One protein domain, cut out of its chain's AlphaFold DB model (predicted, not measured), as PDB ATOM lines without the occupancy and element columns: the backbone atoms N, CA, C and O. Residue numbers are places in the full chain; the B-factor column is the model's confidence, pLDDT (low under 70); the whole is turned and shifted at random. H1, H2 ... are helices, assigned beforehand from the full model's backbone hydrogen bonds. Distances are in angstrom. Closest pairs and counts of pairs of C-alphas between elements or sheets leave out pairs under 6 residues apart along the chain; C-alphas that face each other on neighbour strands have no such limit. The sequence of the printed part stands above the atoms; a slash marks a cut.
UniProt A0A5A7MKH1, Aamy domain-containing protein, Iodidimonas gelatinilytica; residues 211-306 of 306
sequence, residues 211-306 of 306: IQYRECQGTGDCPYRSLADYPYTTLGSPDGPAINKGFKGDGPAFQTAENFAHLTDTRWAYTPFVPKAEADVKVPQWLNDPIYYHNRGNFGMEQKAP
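Overview. This is residues 211 to 306 of the 306 residues of the protein "Aamy domain-containing protein" of Iodidimonas gelatinilytica (UniProt A0A5A7MKH1). This is a domain of little regular structure, a mass of long loops with two very short helices, H1 and H2, set apart from each other. Residues 251 to 257 and 281 to 287 stick out. The short antiparallel pairing of residues 212 to 213 with residues 272 to 273 ties the first long loop to the link between the helices. The printed part has 96 residues, with H1 then H2 and no named strand; the class is all helix, though named elements hold only 8 residues. It is compact, with a radius of gyration of the C-alphas of 14.4 A and spans of 36 by 35 by 26 A.

Arrangement. H1, residues 257 to 260, and H2, residues 285 to 288, are apart. Each is too short for an O i to N i+4 pair; each has one O i to N i+3 pair, within hydrogen-bond range.

Along the chain. H1 begins at C-alpha 257 (495.844, 725.606, 521.563) and measures 5.1 A. H2 measures 5.8 A and ends at C-alpha 288 (502.315, 709.673, 529.064).

Size, cuts and confidence. The two C-alphas farthest apart, those of Ala 277 and Pro 306, are 41.5 A apart. The printed part has no cut. A long link of 24 residues joins H1 to H2. Residues 299 to 306 have pLDDT under 70.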
ATOM      1  N   ILE A 211     508.470 705.962 524.905       92.50
ATOM      2  CA  ILE A 211     507.698 705.979 523.663       92.50
ATOM      3  C   ILE A 211     508.558 705.321 522.596       92.50
ATOM      4  O   ILE A 211     509.684 705.740 522.344       92.50
ATOM      5  N   GLN A 212     508.013 704.293 521.965       91.81
ATOM      6  CA  GLN A 212     508.685 703.530 520.926       91.81
ATOM      7  C   GLN A 212     507.914 703.630 519.616       91.81
ATOM      8  O   GLN A 212     506.719 703.911 519.603       91.81
ATOM      9  N   TYR A 213     508.583 703.341 518.504       94.12
ATOM     10  CA  TYR A 213     507.965 703.327 517.182       94.12
ATOM     11  C   TYR A 213     507.832 701.895 516.676       94.12
ATOM     12  O   TYR A 213     508.780 701.110 516.777       94.12
ATOM     13  N   ARG A 214     506.652 701.533 516.152       93.81
ATOM     14  CA  ARG A 214     506.362 700.175 515.645       93.81
ATOM     15  C   ARG A 214     507.344 699.764 514.552       93.81
ATOM     16  O   ARG A 214     507.797 698.627 514.528       93.81
ATOM     17  N   GLU A 215     507.677 700.703 513.680       93.38
ATOM     18  CA  GLU A 215     508.525 700.508 512.509       93.38
ATOM     19  C   GLU A 215     510.012 700.354 512.864       93.38
ATOM     20  O   GLU A 215     510.781 699.879 512.038       93.38
ATOM     21  N   CYS A 216     510.412 700.740 514.080       90.75
ATOM     22  CA  CYS A 216     511.803 700.708 514.543       90.75
ATOM     23  C   CYS A 216     512.076 699.558 515.531       90.75
ATOM     24  O   CYS A 216     513.144 699.467 516.134       90.75
ATOM     25  N   GLN A 217     511.105 698.665 515.735       85.88
ATOM     26  CA  GLN A 217     511.284 697.502 516.600       85.88
ATOM     27  C   GLN A 217     512.280 696.519 515.977       85.88
ATOM     28  O   GLN A 217     512.075 696.033 514.868       85.88
ATOM     29  N   GLY A 218     513.351 696.200 516.706       76.69
ATOM     30  CA  GLY A 218     514.348 695.206 516.293       76.69
ATOM     31  C   GLY A 218     515.310 695.654 515.186       76.69
ATOM     32  O   GLY A 218     516.174 694.872 514.799       76.69
ATOM     33  N   THR A 219     515.202 696.890 514.694       75.88
ATOM     34  CA  THR A 219     516.078 697.434 513.640       75.88
ATOM     35  C   THR A 219     517.399 697.977 514.186       75.88
ATOM     36  O   THR A 219     518.367 698.081 513.443       75.88
ATOM     37  N   GLY A 220     517.449 698.330 515.475       72.31
ATOM     38  CA  GLY A 220     518.617 698.949 516.115       72.31
ATOM     39  C   GLY A 220     518.830 700.425 515.757       72.31
ATOM     40  O   GLY A 220     519.711 701.056 516.329       72.31
ATOM     41  N   ASP A 221     518.013 700.978 514.858       81.31
ATOM     42  CA  ASP A 221     518.035 702.384 514.456       81.31
ATOM     43  C   ASP A 221     516.630 702.863 514.060       81.31
ATOM     44  O   ASP A 221     515.779 702.082 513.617       81.31
ATOM     45  N   CYS A 222     516.390 704.160 514.222       88.88
ATOM     46  CA  CYS A 222     515.154 704.829 513.862       88.88
ATOM     47  C   CYS A 222     515.484 706.191 513.234       88.88
ATOM     48  O   CYS A 222     515.495 707.195 513.944       88.88
ATOM     49  N   PRO A 223     515.818 706.242 511.933       92.06
ATOM     50  CA  PRO A 223     516.354 707.445 511.305       92.06
ATOM     51  C   PRO A 223     515.326 708.576 511.225       92.06
ATOM     52  O   PRO A 223     514.117 708.348 511.185       92.06
ATOM     53  N   TYR A 224     515.818 709.813 511.153       93.62
ATOM     54  CA  TYR A 224     514.952 710.980 511.049       93.62
ATOM     55  C   TYR A 224     514.072 710.960 509.787       93.62
ATOM     56  O   TYR A 224     514.573 710.808 508.671       93.62
ATOM     57  N   ARG A 225     512.767 711.191 509.968       94.12
ATOM     58  CA  ARG A 225     511.743 711.326 508.921       94.12
ATOM     59  C   ARG A 225     511.323 712.788 508.751       94.12
ATOM     60  O   ARG A 225     510.694 713.382 509.635       94.12
ATOM     61  N   SER A 226     511.661 713.358 507.594       94.06
ATOM     62  CA  SER A 226     511.484 714.784 507.294       94.06
ATOM     63  C   SER A 226     510.012 715.214 507.253       94.06
ATOM     64  O   SER A 226     509.109 714.410 507.020       94.06
ATOM     65  N   LEU A 227     509.758 716.508 507.466       92.88
ATOM     66  CA  LEU A 227     508.428 717.104 507.295       92.88
ATOM     67  C   LEU A 227     507.925 717.034 505.849       92.88
ATOM     68  O   LEU A 227     506.720 716.946 505.645       92.88
ATOM     69  N   ALA A 228     508.833 717.086 504.871       93.62
ATOM     70  CA  ALA A 228     508.485 717.052 503.456       93.62
ATOM     71  C   ALA A 228     507.993 715.663 503.033       93.62
ATOM     72  O   ALA A 228     506.998 715.565 502.325       93.62
ATOM     73  N   ASP A 229     508.651 714.610 503.521       95.81
ATOM     74  CA  ASP A 229     508.313 713.224 503.182       95.81
ATOM     75  C   ASP A 229     507.219 712.654 504.098       95.81
ATOM     76  O   ASP A 229     506.521 711.718 503.732       95.81
ATOM     77  N   TYR A 230     507.054 713.216 505.297       96.12
ATOM     78  CA  TYR A 230     506.086 712.765 506.298       96.12
ATOM     79  C   TYR A 230     505.386 713.974 506.938       96.12
ATOM     80  O   TYR A 230     505.691 714.337 508.087       96.12
ATOM     81  N   PRO A 231     504.494 714.665 506.206       95.44
ATOM     82  CA  PRO A 231     503.829 715.861 506.707       95.44
ATOM     83  C   PRO A 231     502.769 715.499 507.751       95.44
ATOM     84  O   PRO A 231     502.209 714.409 507.745       95.44
ATOM     85  N   TYR A 232     502.438 716.437 508.642       95.50
ATOM     86  CA  TYR A 232     501.458 716.209 509.715       95.50
ATOM     87  C   TYR A 232     500.045 715.855 509.220       95.50
ATOM     88  O   TYR A 232     499.240 715.332 509.986       95.50
ATOM     89  N   THR A 233     499.726 716.176 507.967       95.81
ATOM     90  CA  THR A 233     498.371 716.132 507.399       95.81
ATOM     91  C   THR A 233     498.062 714.863 506.613       95.81
ATOM     92  O   THR A 233     496.923 714.684 506.183       95.81
ATOM     93  N   THR A 234     499.039 713.983 506.399       96.50
ATOM     94  CA  THR A 234     498.839 712.710 505.694       96.50
ATOM     95  C   THR A 234     499.570 711.575 506.404       96.50
ATOM     96  O   THR A 234     500.555 711.770 507.112       96.50
ATOM     97  N   LEU A 235     499.041 710.364 506.260       95.69
ATOM     98  CA  LEU A 235     499.571 709.180 506.919       95.69
ATOM     99  C   LEU A 235     500.787 708.626 506.158       95.69
ATOM    100  O   LEU A 235     500.638 708.082 505.064       95.69
ATOM    101  N   GLY A 236     501.981 708.712 506.751       92.62
ATOM    102  CA  GLY A 236     503.172 707.952 506.344       92.62
ATOM    103  C   GLY A 236     503.831 708.343 505.012       92.62
ATOM    104  O   GLY A 236     504.859 707.766 504.674       92.62
ATOM    105  N   SER A 237     503.253 709.267 504.244       94.56
ATOM    106  CA  SER A 237     503.823 709.851 503.017       94.56
ATOM    107  C   SER A 237     502.987 711.060 502.574       94.56
ATOM    108  O   SER A 237     501.849 711.186 503.044       94.56
ATOM    109  N   PRO A 238     503.454 711.920 501.649       96.44
ATOM    110  CA  PRO A 238     502.677 713.069 501.172       96.44
ATOM    111  C   PRO A 238     501.412 712.668 500.398       96.44
ATOM    112  O   PRO A 238     500.429 713.402 500.417       96.44
ATOM    113  N   ASP A 239     501.415 711.480 499.785       96.56
ATOM    114  CA  ASP A 239     500.283 710.913 499.034       96.56
ATOM    115  C   ASP A 239     499.389 709.997 499.895       96.56
ATOM    116  O   ASP A 239     498.455 709.360 499.400       96.56
ATOM    117  N   GLY A 240     499.684 709.890 501.194       96.12
ATOM    118  CA  GLY A 240     498.947 709.047 502.127       96.12
ATOM    119  C   GLY A 240     497.537 709.567 502.444       96.12
ATOM    120  O   GLY A 240     497.213 710.727 502.179       96.12
ATOM    121  N   PRO A 241     496.682 708.738 503.072       97.62
ATOM    122  CA  PRO A 241     495.376 709.173 503.562       97.62
ATOM    123  C   PRO A 241     495.463 710.436 504.427       97.62
ATOM    124  O   PRO A 241     496.342 710.545 505.283       97.62
ATOM    125  N   ALA A 242     494.528 711.369 504.232       97.19
ATOM    126  CA  ALA A 242     494.474 712.604 505.006       97.19
ATOM    127  C   ALA A 242     494.169 712.334 506.490       97.19
ATOM    128  O   ALA A 242     493.238 711.599 506.824       97.19
ATOM    129  N   ILE A 243     494.923 712.989 507.368       97.00
ATOM    130  CA  ILE A 243     494.781 712.974 508.829       97.00
ATOM    131  C   ILE A 243     494.886 714.406 509.373       97.00
ATOM    132  O   ILE A 243     495.221 715.330 508.630       97.00
ATOM    133  N   ASN A 244     494.582 714.613 510.659       96.50
ATOM    134  CA  ASN A 244     494.766 715.904 511.345       96.50
ATOM    135  C   ASN A 244     494.124 717.096 510.608       96.50
ATOM    136  O   ASN A 244     494.733 718.148 510.398       96.50
ATOM    137  N   LYS A 245     492.879 716.915 510.150       97.06
ATOM    138  CA  LYS A 245     492.171 717.908 509.335       97.06
ATOM    139  C   LYS A 245     492.095 719.255 510.061       97.06
ATOM    140  O   LYS A 245     491.492 719.360 511.125       97.06
ATOM    141  N   GLY A 246     492.629 720.293 509.417       95.69
ATOM    142  CA  GLY A 246     492.656 721.659 509.944       95.69
ATOM    143  C   GLY A 246     493.951 722.029 510.666       95.69
ATOM    144  O   GLY A 246     494.150 723.211 510.934       95.69
ATOM    145  N   PHE A 247     494.852 721.071 510.913       96.81
ATOM    146  CA  PHE A 247     496.157 721.356 511.496       96.81
ATOM    147  C   PHE A 247     497.045 722.100 510.495       96.81
ATOM    148  O   PHE A 247     497.265 721.639 509.374       96.81
ATOM    149  N   LYS A 248     497.556 723.263 510.901       94.69
ATOM    150  CA  LYS A 248     498.349 724.167 510.050       94.69
ATOM    151  C   LYS A 248     499.862 723.989 510.221       94.69
ATOM    152  O   LYS A 248     500.631 724.732 509.618       94.69
ATOM    153  N   GLY A 249     500.284 723.011 511.023       91.94
ATOM    154  CA  GLY A 249     501.683 722.788 511.388       91.94
ATOM    155  C   GLY A 249     502.075 723.462 512.703       91.94
ATOM    156  O   GLY A 249     501.245 724.044 513.397       91.94
ATOM    157  N   ASP A 250     503.358 723.371 513.034       91.06
ATOM    158  CA  ASP A 250     503.996 723.791 514.291       91.06
ATOM    159  C   ASP A 250     504.823 725.088 514.165       91.06
ATOM    160  O   ASP A 250     505.500 725.514 515.106       91.06
ATOM    161  N   GLY A 251     504.759 725.737 512.997       92.44
ATOM    162  CA  GLY A 251     505.451 726.996 512.742       92.44
ATOM    163  C   GLY A 251     505.015 728.113 513.706       92.44
ATOM    164  O   GLY A 251     503.884 728.087 514.194       92.44
ATOM    165  N   PRO A 252     505.852 729.143 513.946       94.00
ATOM    166  CA  PRO A 252     505.610 730.159 514.979       94.00
ATOM    167  C   PRO A 252     504.240 730.855 514.919       94.00
ATOM    168  O   PRO A 252     503.685 731.215 515.950       94.00
ATOM    169  N   ALA A 253     503.660 731.013 513.724       95.00
ATOM    170  CA  ALA A 253     502.342 731.627 513.535       95.00
ATOM    171  C   ALA A 253     501.157 730.733 513.959       95.00
ATOM    172  O   ALA A 253     500.026 731.211 514.042       95.00
ATOM    173  N   PHE A 254     501.396 729.441 514.200       94.12
ATOM    174  CA  PHE A 254     500.370 728.423 514.441       94.12
ATOM    175  C   PHE A 254     500.514 727.743 515.813       94.12
ATOM    176  O   PHE A 254     499.846 726.746 516.084       94.12
ATOM    177  N   GLN A 255     501.339 728.291 516.710       93.56
ATOM    178  CA  GLN A 255     501.528 727.773 518.070       93.56
ATOM    179  C   GLN A 255     500.384 728.181 519.013       93.56
ATOM    180  O   GLN A 255     500.582 728.884 520.001       93.56
ATOM    181  N   THR A 256     499.159 727.758 518.690       95.75
ATOM    182  CA  THR A 256     497.952 728.025 519.484       95.75
ATOM    183  C   THR A 256     497.273 726.730 519.912       95.75
ATOM    184  O   THR A 256     497.297 725.734 519.188       95.75
ATOM    185  N   ALA A 257     496.611 726.753 521.072       94.75
ATOM    186  CA  ALA A 257     495.844 725.606 521.563       94.75
ATOM    187  C   ALA A 257     494.760 725.158 520.563       94.75
ATOM    188  O   ALA A 257     494.554 723.964 520.378       94.75
ATOM    189  N   GLU A 258     494.114 726.105 519.875       96.69
ATOM    190  CA  GLU A 258     493.117 725.818 518.835       96.69
ATOM    191  C   GLU A 258     493.723 725.043 517.658       96.69
ATOM    192  O   GLU A 258     493.154 724.045 517.227       96.69
ATOM    193  N   ASN A 259     494.897 725.450 517.164       96.81
ATOM    194  CA  ASN A 259     495.565 724.720 516.092       96.81
ATOM    195  C   ASN A 259     495.957 723.310 516.555       96.81
ATOM    196  O   ASN A 259     495.626 722.340 515.882       96.81
ATOM    197  N   PHE A 260     496.590 723.176 517.724       94.69
ATOM    198  CA  PHE A 260     496.999 721.869 518.251       94.69
ATOM    199  C   PHE A 260     495.822 720.943 518.591       94.69
ATOM    200  O   PHE A 260     495.994 719.730 518.542       94.69
ATOM    201  N   ALA A 261     494.610 721.465 518.810       95.38
ATOM    202  CA  ALA A 261     493.405 720.640 518.935       95.38
ATOM    203  C   ALA A 261     493.048 719.874 517.640       95.38
ATOM    204  O   ALA A 261     492.301 718.898 517.692       95.38
ATOM    205  N   HIS A 262     493.586 720.284 516.483       96.50
ATOM    206  CA  HIS A 262     493.455 719.548 515.221       96.50
ATOM    207  C   HIS A 262     494.491 718.425 515.047       96.50
ATOM    208  O   HIS A 262     494.334 717.605 514.139       96.50
ATOM    209  N   LEU A 263     495.531 718.371 515.886       95.25
ATOM    210  CA  LEU A 263     496.506 717.284 515.906       95.25
ATOM    211  C   LEU A 263     495.948 716.160 516.787       95.25
ATOM    212  O   LEU A 263     495.988 716.247 518.010       95.25
ATOM    213  N   THR A 264     495.373 715.131 516.171       94.88
ATOM    214  CA  THR A 264     494.655 714.051 516.875       94.88
ATOM    215  C   THR A 264     495.148 712.651 516.520       94.88
ATOM    216  O   THR A 264     494.961 711.717 517.294       94.88
ATOM    217  N   ASP A 265     495.804 712.489 515.373       94.94
ATOM    218  CA  ASP A 265     496.404 711.237 514.924       94.94
ATOM    219  C   ASP A 265     497.923 711.371 514.926       94.94
ATOM    220  O   ASP A 265     498.458 712.198 514.195       94.94
ATOM    221  N   THR A 266     498.613 710.540 515.711       94.31
ATOM    222  CA  THR A 266     500.073 710.545 515.889       94.31
ATOM    223  C   THR A 266     500.851 709.740 514.860       94.31
ATOM    224  O   THR A 266     502.042 709.521 515.049       94.31
ATOM    225  N   ARG A 267     500.230 709.252 513.784       95.00
ATOM    226  CA  ARG A 267     500.868 708.293 512.860       95.00
ATOM    227  C   ARG A 267     501.462 708.932 511.603       95.00
ATOM    228  O   ARG A 267     501.741 708.237 510.633       95.00
ATOM    229  N   TRP A 268     501.658 710.253 511.600       94.50
ATOM    230  CA  TRP A 268     502.118 710.980 510.410       94.50
ATOM    231  C   TRP A 268     503.522 710.571 509.925       94.50
ATOM    232  O   TRP A 268     503.715 710.436 508.721       94.50
ATOM    233  N   ALA A 269     504.490 710.336 510.824       95.44
ATOM    234  CA  ALA A 269     505.851 709.923 510.458       95.44
ATOM    235  C   ALA A 269     506.172 708.500 510.915       95.44
ATOM    236  O   ALA A 269     506.457 707.652 510.076       95.44
ATOM    237  N   TYR A 270     506.092 708.220 512.211       95.75
ATOM    238  CA  TYR A 270     506.160 706.871 512.774       95.75
ATOM    239  C   TYR A 270     504.874 706.560 513.540       95.75
ATOM    240  O   TYR A 270     504.127 707.474 513.890       95.75
ATOM    241  N   THR A 271     504.626 705.286 513.842       95.19
ATOM    242  CA  THR A 271     503.513 704.863 514.698       95.19
ATOM    243  C   THR A 271     504.005 704.734 516.142       95.19
ATOM    244  O   THR A 271     504.575 703.689 516.490       95.19
ATOM    245  N   PRO A 272     503.824 705.761 517.001       94.94
ATOM    246  CA  PRO A 272     504.248 705.678 518.387       94.94
ATOM    247  C   PRO A 272     503.375 704.704 519.171       94.94
ATOM    248  O   PRO A 272     502.172 704.563 518.941       94.94
ATOM    249  N   PHE A 273     503.984 704.048 520.146       93.56
ATOM    250  CA  PHE A 273     503.295 703.292 521.172       93.56
ATOM    251  C   PHE A 273     504.108 703.316 522.463       93.56
ATOM    252  O   PHE A 273     505.332 703.428 522.438       93.56
ATOM    253  N   VAL A 274     503.423 703.155 523.590       93.88
ATOM    254  CA  VAL A 274     504.063 702.960 524.892       93.88
ATOM    255  C   VAL A 274     503.875 701.495 525.288       93.88
ATOM    256  O   VAL A 274     502.744 700.995 525.229       93.88
ATOM    257  N   PRO A 275     504.944 700.752 525.625       92.75
ATOM    258  CA  PRO A 275     504.808 699.415 526.187       92.75
ATOM    259  C   PRO A 275     503.902 699.436 527.420       92.75
ATOM    260  O   PRO A 275     503.987 700.343 528.241       92.75
ATOM    261  N   LYS A 276     503.058 698.412 527.599       94.06
ATOM    262  CA  LYS A 276     502.078 698.373 528.703       94.06
ATOM    263  C   LYS A 276     502.715 698.552 530.088       94.06
ATOM    264  O   LYS A 276     502.101 699.147 530.960       94.06
ATOM    265  N   ALA A 277     503.934 698.045 530.280       92.88
ATOM    266  CA  ALA A 277     504.672 698.174 531.536       92.88
ATOM    267  C   ALA A 277     505.129 699.615 531.843       92.88
ATOM    268  O   ALA A 277     505.467 699.907 532.982       92.88
ATOM    269  N   GLU A 278     505.133 700.502 530.846       94.19
ATOM    270  CA  GLU A 278     505.619 701.882 530.954       94.19
ATOM    271  C   GLU A 278     504.509 702.921 530.724       94.19
ATOM    272  O   GLU A 278     504.785 704.115 530.699       94.19
ATOM    273  N   ALA A 279     503.254 702.484 530.561       93.81
ATOM    274  CA  ALA A 279     502.134 703.333 530.145       93.81
ATOM    275  C   ALA A 279     501.843 704.511 531.089       93.81
ATOM    276  O   ALA A 279     501.361 705.539 530.629       93.81
ATOM    277  N   ASP A 280     502.159 704.368 532.376       95.12
ATOM    278  CA  ASP A 280     501.866 705.357 533.423       95.12
ATOM    279  C   ASP A 280     503.126 705.763 534.202       95.12
ATOM    280  O   ASP A 280     503.054 706.215 535.344       95.12
ATOM    281  N   VAL A 281     504.313 705.553 533.621       95.94
ATOM    282  CA  VAL A 281     505.575 705.780 534.341       95.94
ATOM    283  C   VAL A 281     505.880 707.267 534.524       95.94
ATOM    284  O   VAL A 281     506.600 707.622 535.456       95.94
ATOM    285  N   LYS A 282     505.352 708.140 533.653       96.75
ATOM    286  CA  LYS A 282     505.651 709.573 533.704       96.75
ATOM    287  C   LYS A 282     504.698 710.354 534.602       96.75
ATOM    288  O   LYS A 282     503.489 710.140 534.580       96.75
ATOM    289  N   VAL A 283     505.237 711.334 535.318       96.81
ATOM    290  CA  VAL A 283     504.506 712.249 536.196       96.81
ATOM    291  C   VAL A 283     504.933 713.684 535.882       96.81
ATOM    292  O   VAL A 283     506.129 713.989 535.918       96.81
ATOM    293  N   PRO A 284     503.983 714.597 535.602       95.31
ATOM    294  CA  PRO A 284     502.517 714.432 535.620       95.31
ATOM    295  C   PRO A 284     501.933 713.543 534.503       95.31
ATOM    296  O   PRO A 284     502.511 713.417 533.430       95.31
ATOM    297  N   GLN A 285     500.735 712.987 534.743       95.19
ATOM    298  CA  GLN A 285     500.106 711.948 533.905       95.19
ATOM    299  C   GLN A 285     499.985 712.304 532.417       95.19
ATOM    300  O   GLN A 285     500.101 711.424 531.568       95.19
ATOM    301  N   TRP A 286     499.764 713.581 532.085       93.44
ATOM    302  CA  TRP A 286     499.629 714.023 530.693       93.44
ATOM    303  C   TRP A 286     500.897 713.765 529.863       93.44
ATOM    304  O   TRP A 286     500.800 713.598 528.652       93.44
ATOM    305  N   LEU A 287     502.071 713.650 530.500       94.94
ATOM    306  CA  LEU A 287     503.328 713.306 529.831       94.94
ATOM    307  C   LEU A 287     503.337 711.891 529.244       94.94
ATOM    308  O   LEU A 287     504.213 711.590 528.433       94.94
ATOM    309  N   ASN A 288     502.417 711.011 529.644       94.75
ATOM    310  CA  ASN A 288     502.315 709.673 529.064       94.75
ATOM    311  C   ASN A 288     501.580 709.656 527.718       94.75
ATOM    312  O   ASN A 288     501.654 708.649 527.017       94.75
ATOM    313  N   ASP A 289     500.902 710.742 527.330       93.25
ATOM    314  CA  ASP A 289     500.200 710.813 526.048       93.25
ATOM    315  C   ASP A 289     501.192 711.093 524.897       93.25
ATOM    316  O   ASP A 289     501.813 712.163 524.863       93.25
ATOM    317  N   PRO A 290     501.357 710.166 523.929       92.94
ATOM    318  CA  PRO A 290     502.270 710.353 522.806       92.94
ATOM    319  C   PRO A 290     501.934 711.545 521.903       92.94
ATOM    320  O   PRO A 290     502.795 711.942 521.122       92.94
ATOM    321  N   ILE A 291     500.725 712.121 521.988       91.38
ATOM    322  CA  ILE A 291     500.334 713.292 521.184       91.38
ATOM    323  C   ILE A 291     501.235 714.510 521.427       91.38
ATOM    324  O   ILE A 291     501.421 715.323 520.523       91.38
ATOM    325  N   TYR A 292     501.842 714.615 522.616       90.56
ATOM    326  CA  TYR A 292     502.719 715.729 522.994       90.56
ATOM    327  C   TYR A 292     504.171 715.572 522.526       90.56
ATOM    328  O   TYR A 292     505.010 716.415 522.837       90.56
ATOM    329  N   TYR A 293     504.485 714.509 521.785       91.25
ATOM    330  CA  TYR A 293     505.839 714.213 521.333       91.25
ATOM    331  C   TYR A 293     505.886 714.157 519.813       91.25
ATOM    332  O   TYR A 293     504.993 713.621 519.155       91.25
ATOM    333  N   HIS A 294     506.976 714.652 519.229       87.75
ATOM    334  CA  HIS A 294     507.225 714.378 517.823       87.75
ATOM    335  C   HIS A 294     507.548 712.886 517.631       87.75
ATOM    336  O   HIS A 294     508.190 712.238 518.456       87.75
ATOM    337  N   ASN A 295     507.174 712.334 516.487       92.56
ATOM    338  CA  ASN A 295     507.365 710.926 516.125       92.56
ATOM    339  C   ASN A 295     508.318 710.776 514.926       92.56
ATOM    340  O   ASN A 295     508.052 709.981 514.034       92.56
ATOM    341  N   ARG A 296     509.363 711.606 514.826       92.81
ATOM    342  CA  ARG A 296     510.199 711.704 513.617       92.81
ATOM    343  C   ARG A 296     511.494 710.904 513.671       92.81
ATOM    344  O   ARG A 296     512.237 710.975 512.710       92.81
ATOM    345  N   GLY A 297     511.753 710.133 514.724       90.88
ATOM    346  CA  GLY A 297     513.003 709.380 514.868       90.88
ATOM    347  C   GLY A 297     514.209 710.257 515.225       90.88
ATOM    348  O   GLY A 297     514.076 711.434 515.563       90.88
ATOM    349  N   ASN A 298     515.391 709.653 515.162       85.75
ATOM    350  CA  ASN A 298     516.668 710.214 515.581       85.75
ATOM    351  C   ASN A 298     517.239 711.137 514.509       85.75
ATOM    352  O   ASN A 298     517.517 710.708 513.385       85.75
ATOM    353  N   PHE A 299     517.505 712.389 514.872       69.06
ATOM    354  CA  PHE A 299     518.367 713.249 514.073       69.06
ATOM    355  C   PHE A 299     519.804 712.724 514.185       69.06
ATOM    356  O   PHE A 299     520.462 712.842 515.215       69.06
ATOM    357  N   GLY A 300     520.311 712.100 513.126       55.22
ATOM    358  CA  GLY A 300     521.744 711.866 513.026       55.22
ATOM    359  C   GLY A 300     522.449 713.212 512.862       55.22
ATOM    360  O   GLY A 300     522.072 713.991 511.989       55.22
ATOM    361  N   MET A 301     523.524 713.462 513.612       39.44
ATOM    362  CA  MET A 301     524.474 714.565 513.344       39.44
ATOM    363  C   MET A 301     525.181 714.434 511.972       39.44
ATOM    364  O   MET A 301     526.073 715.211 511.648       39.44
ATOM    365  N   GLU A 302     524.795 713.443 511.163       35.41
ATOM    366  CA  GLU A 302     525.411 713.061 509.896       35.41
ATOM    367  C   GLU A 302     524.453 713.165 508.695       35.41
ATOM    368  O   GLU A 302     524.766 712.697 507.601       35.41
ATOM    369  N   GLN A 303     523.297 713.825 508.844       38.50
ATOM    370  CA  GLN A 303     522.545 714.265 507.668       38.50
ATOM    371  C   GLN A 303     523.258 715.476 507.061       38.50
ATOM    372  O   GLN A 303     523.006 716.626 507.419       38.50
ATOM    373  N   LYS A 304     524.198 715.195 506.149       32.28
ATOM    374  CA  LYS A 304     524.735 716.190 505.219       32.28
ATOM    375  C   LYS A 304     523.552 716.897 504.562       32.28
ATOM    376  O   LYS A 304     522.774 716.263 503.852       32.28
ATOM    377  N   ALA A 305     523.421 718.192 504.834       29.06
ATOM    378  CA  ALA A 305     522.568 719.059 504.043       29.06
ATOM    379  C   ALA A 305     522.964 718.920 502.555       29.06
ATOM    380  O   ALA A 305     524.160 718.759 502.283       29.06
ATOM    381  N   PRO A 306     521.990 718.916 501.627       38.59
ATOM    382  CA  PRO A 306     522.262 718.886 500.192       38.59
ATOM    383  C   PRO A 306     523.097 720.085 499.728       38.59
ATOM    384  O   PRO A 306     522.980 721.173 500.343       38.59
TER     385      PRO A 306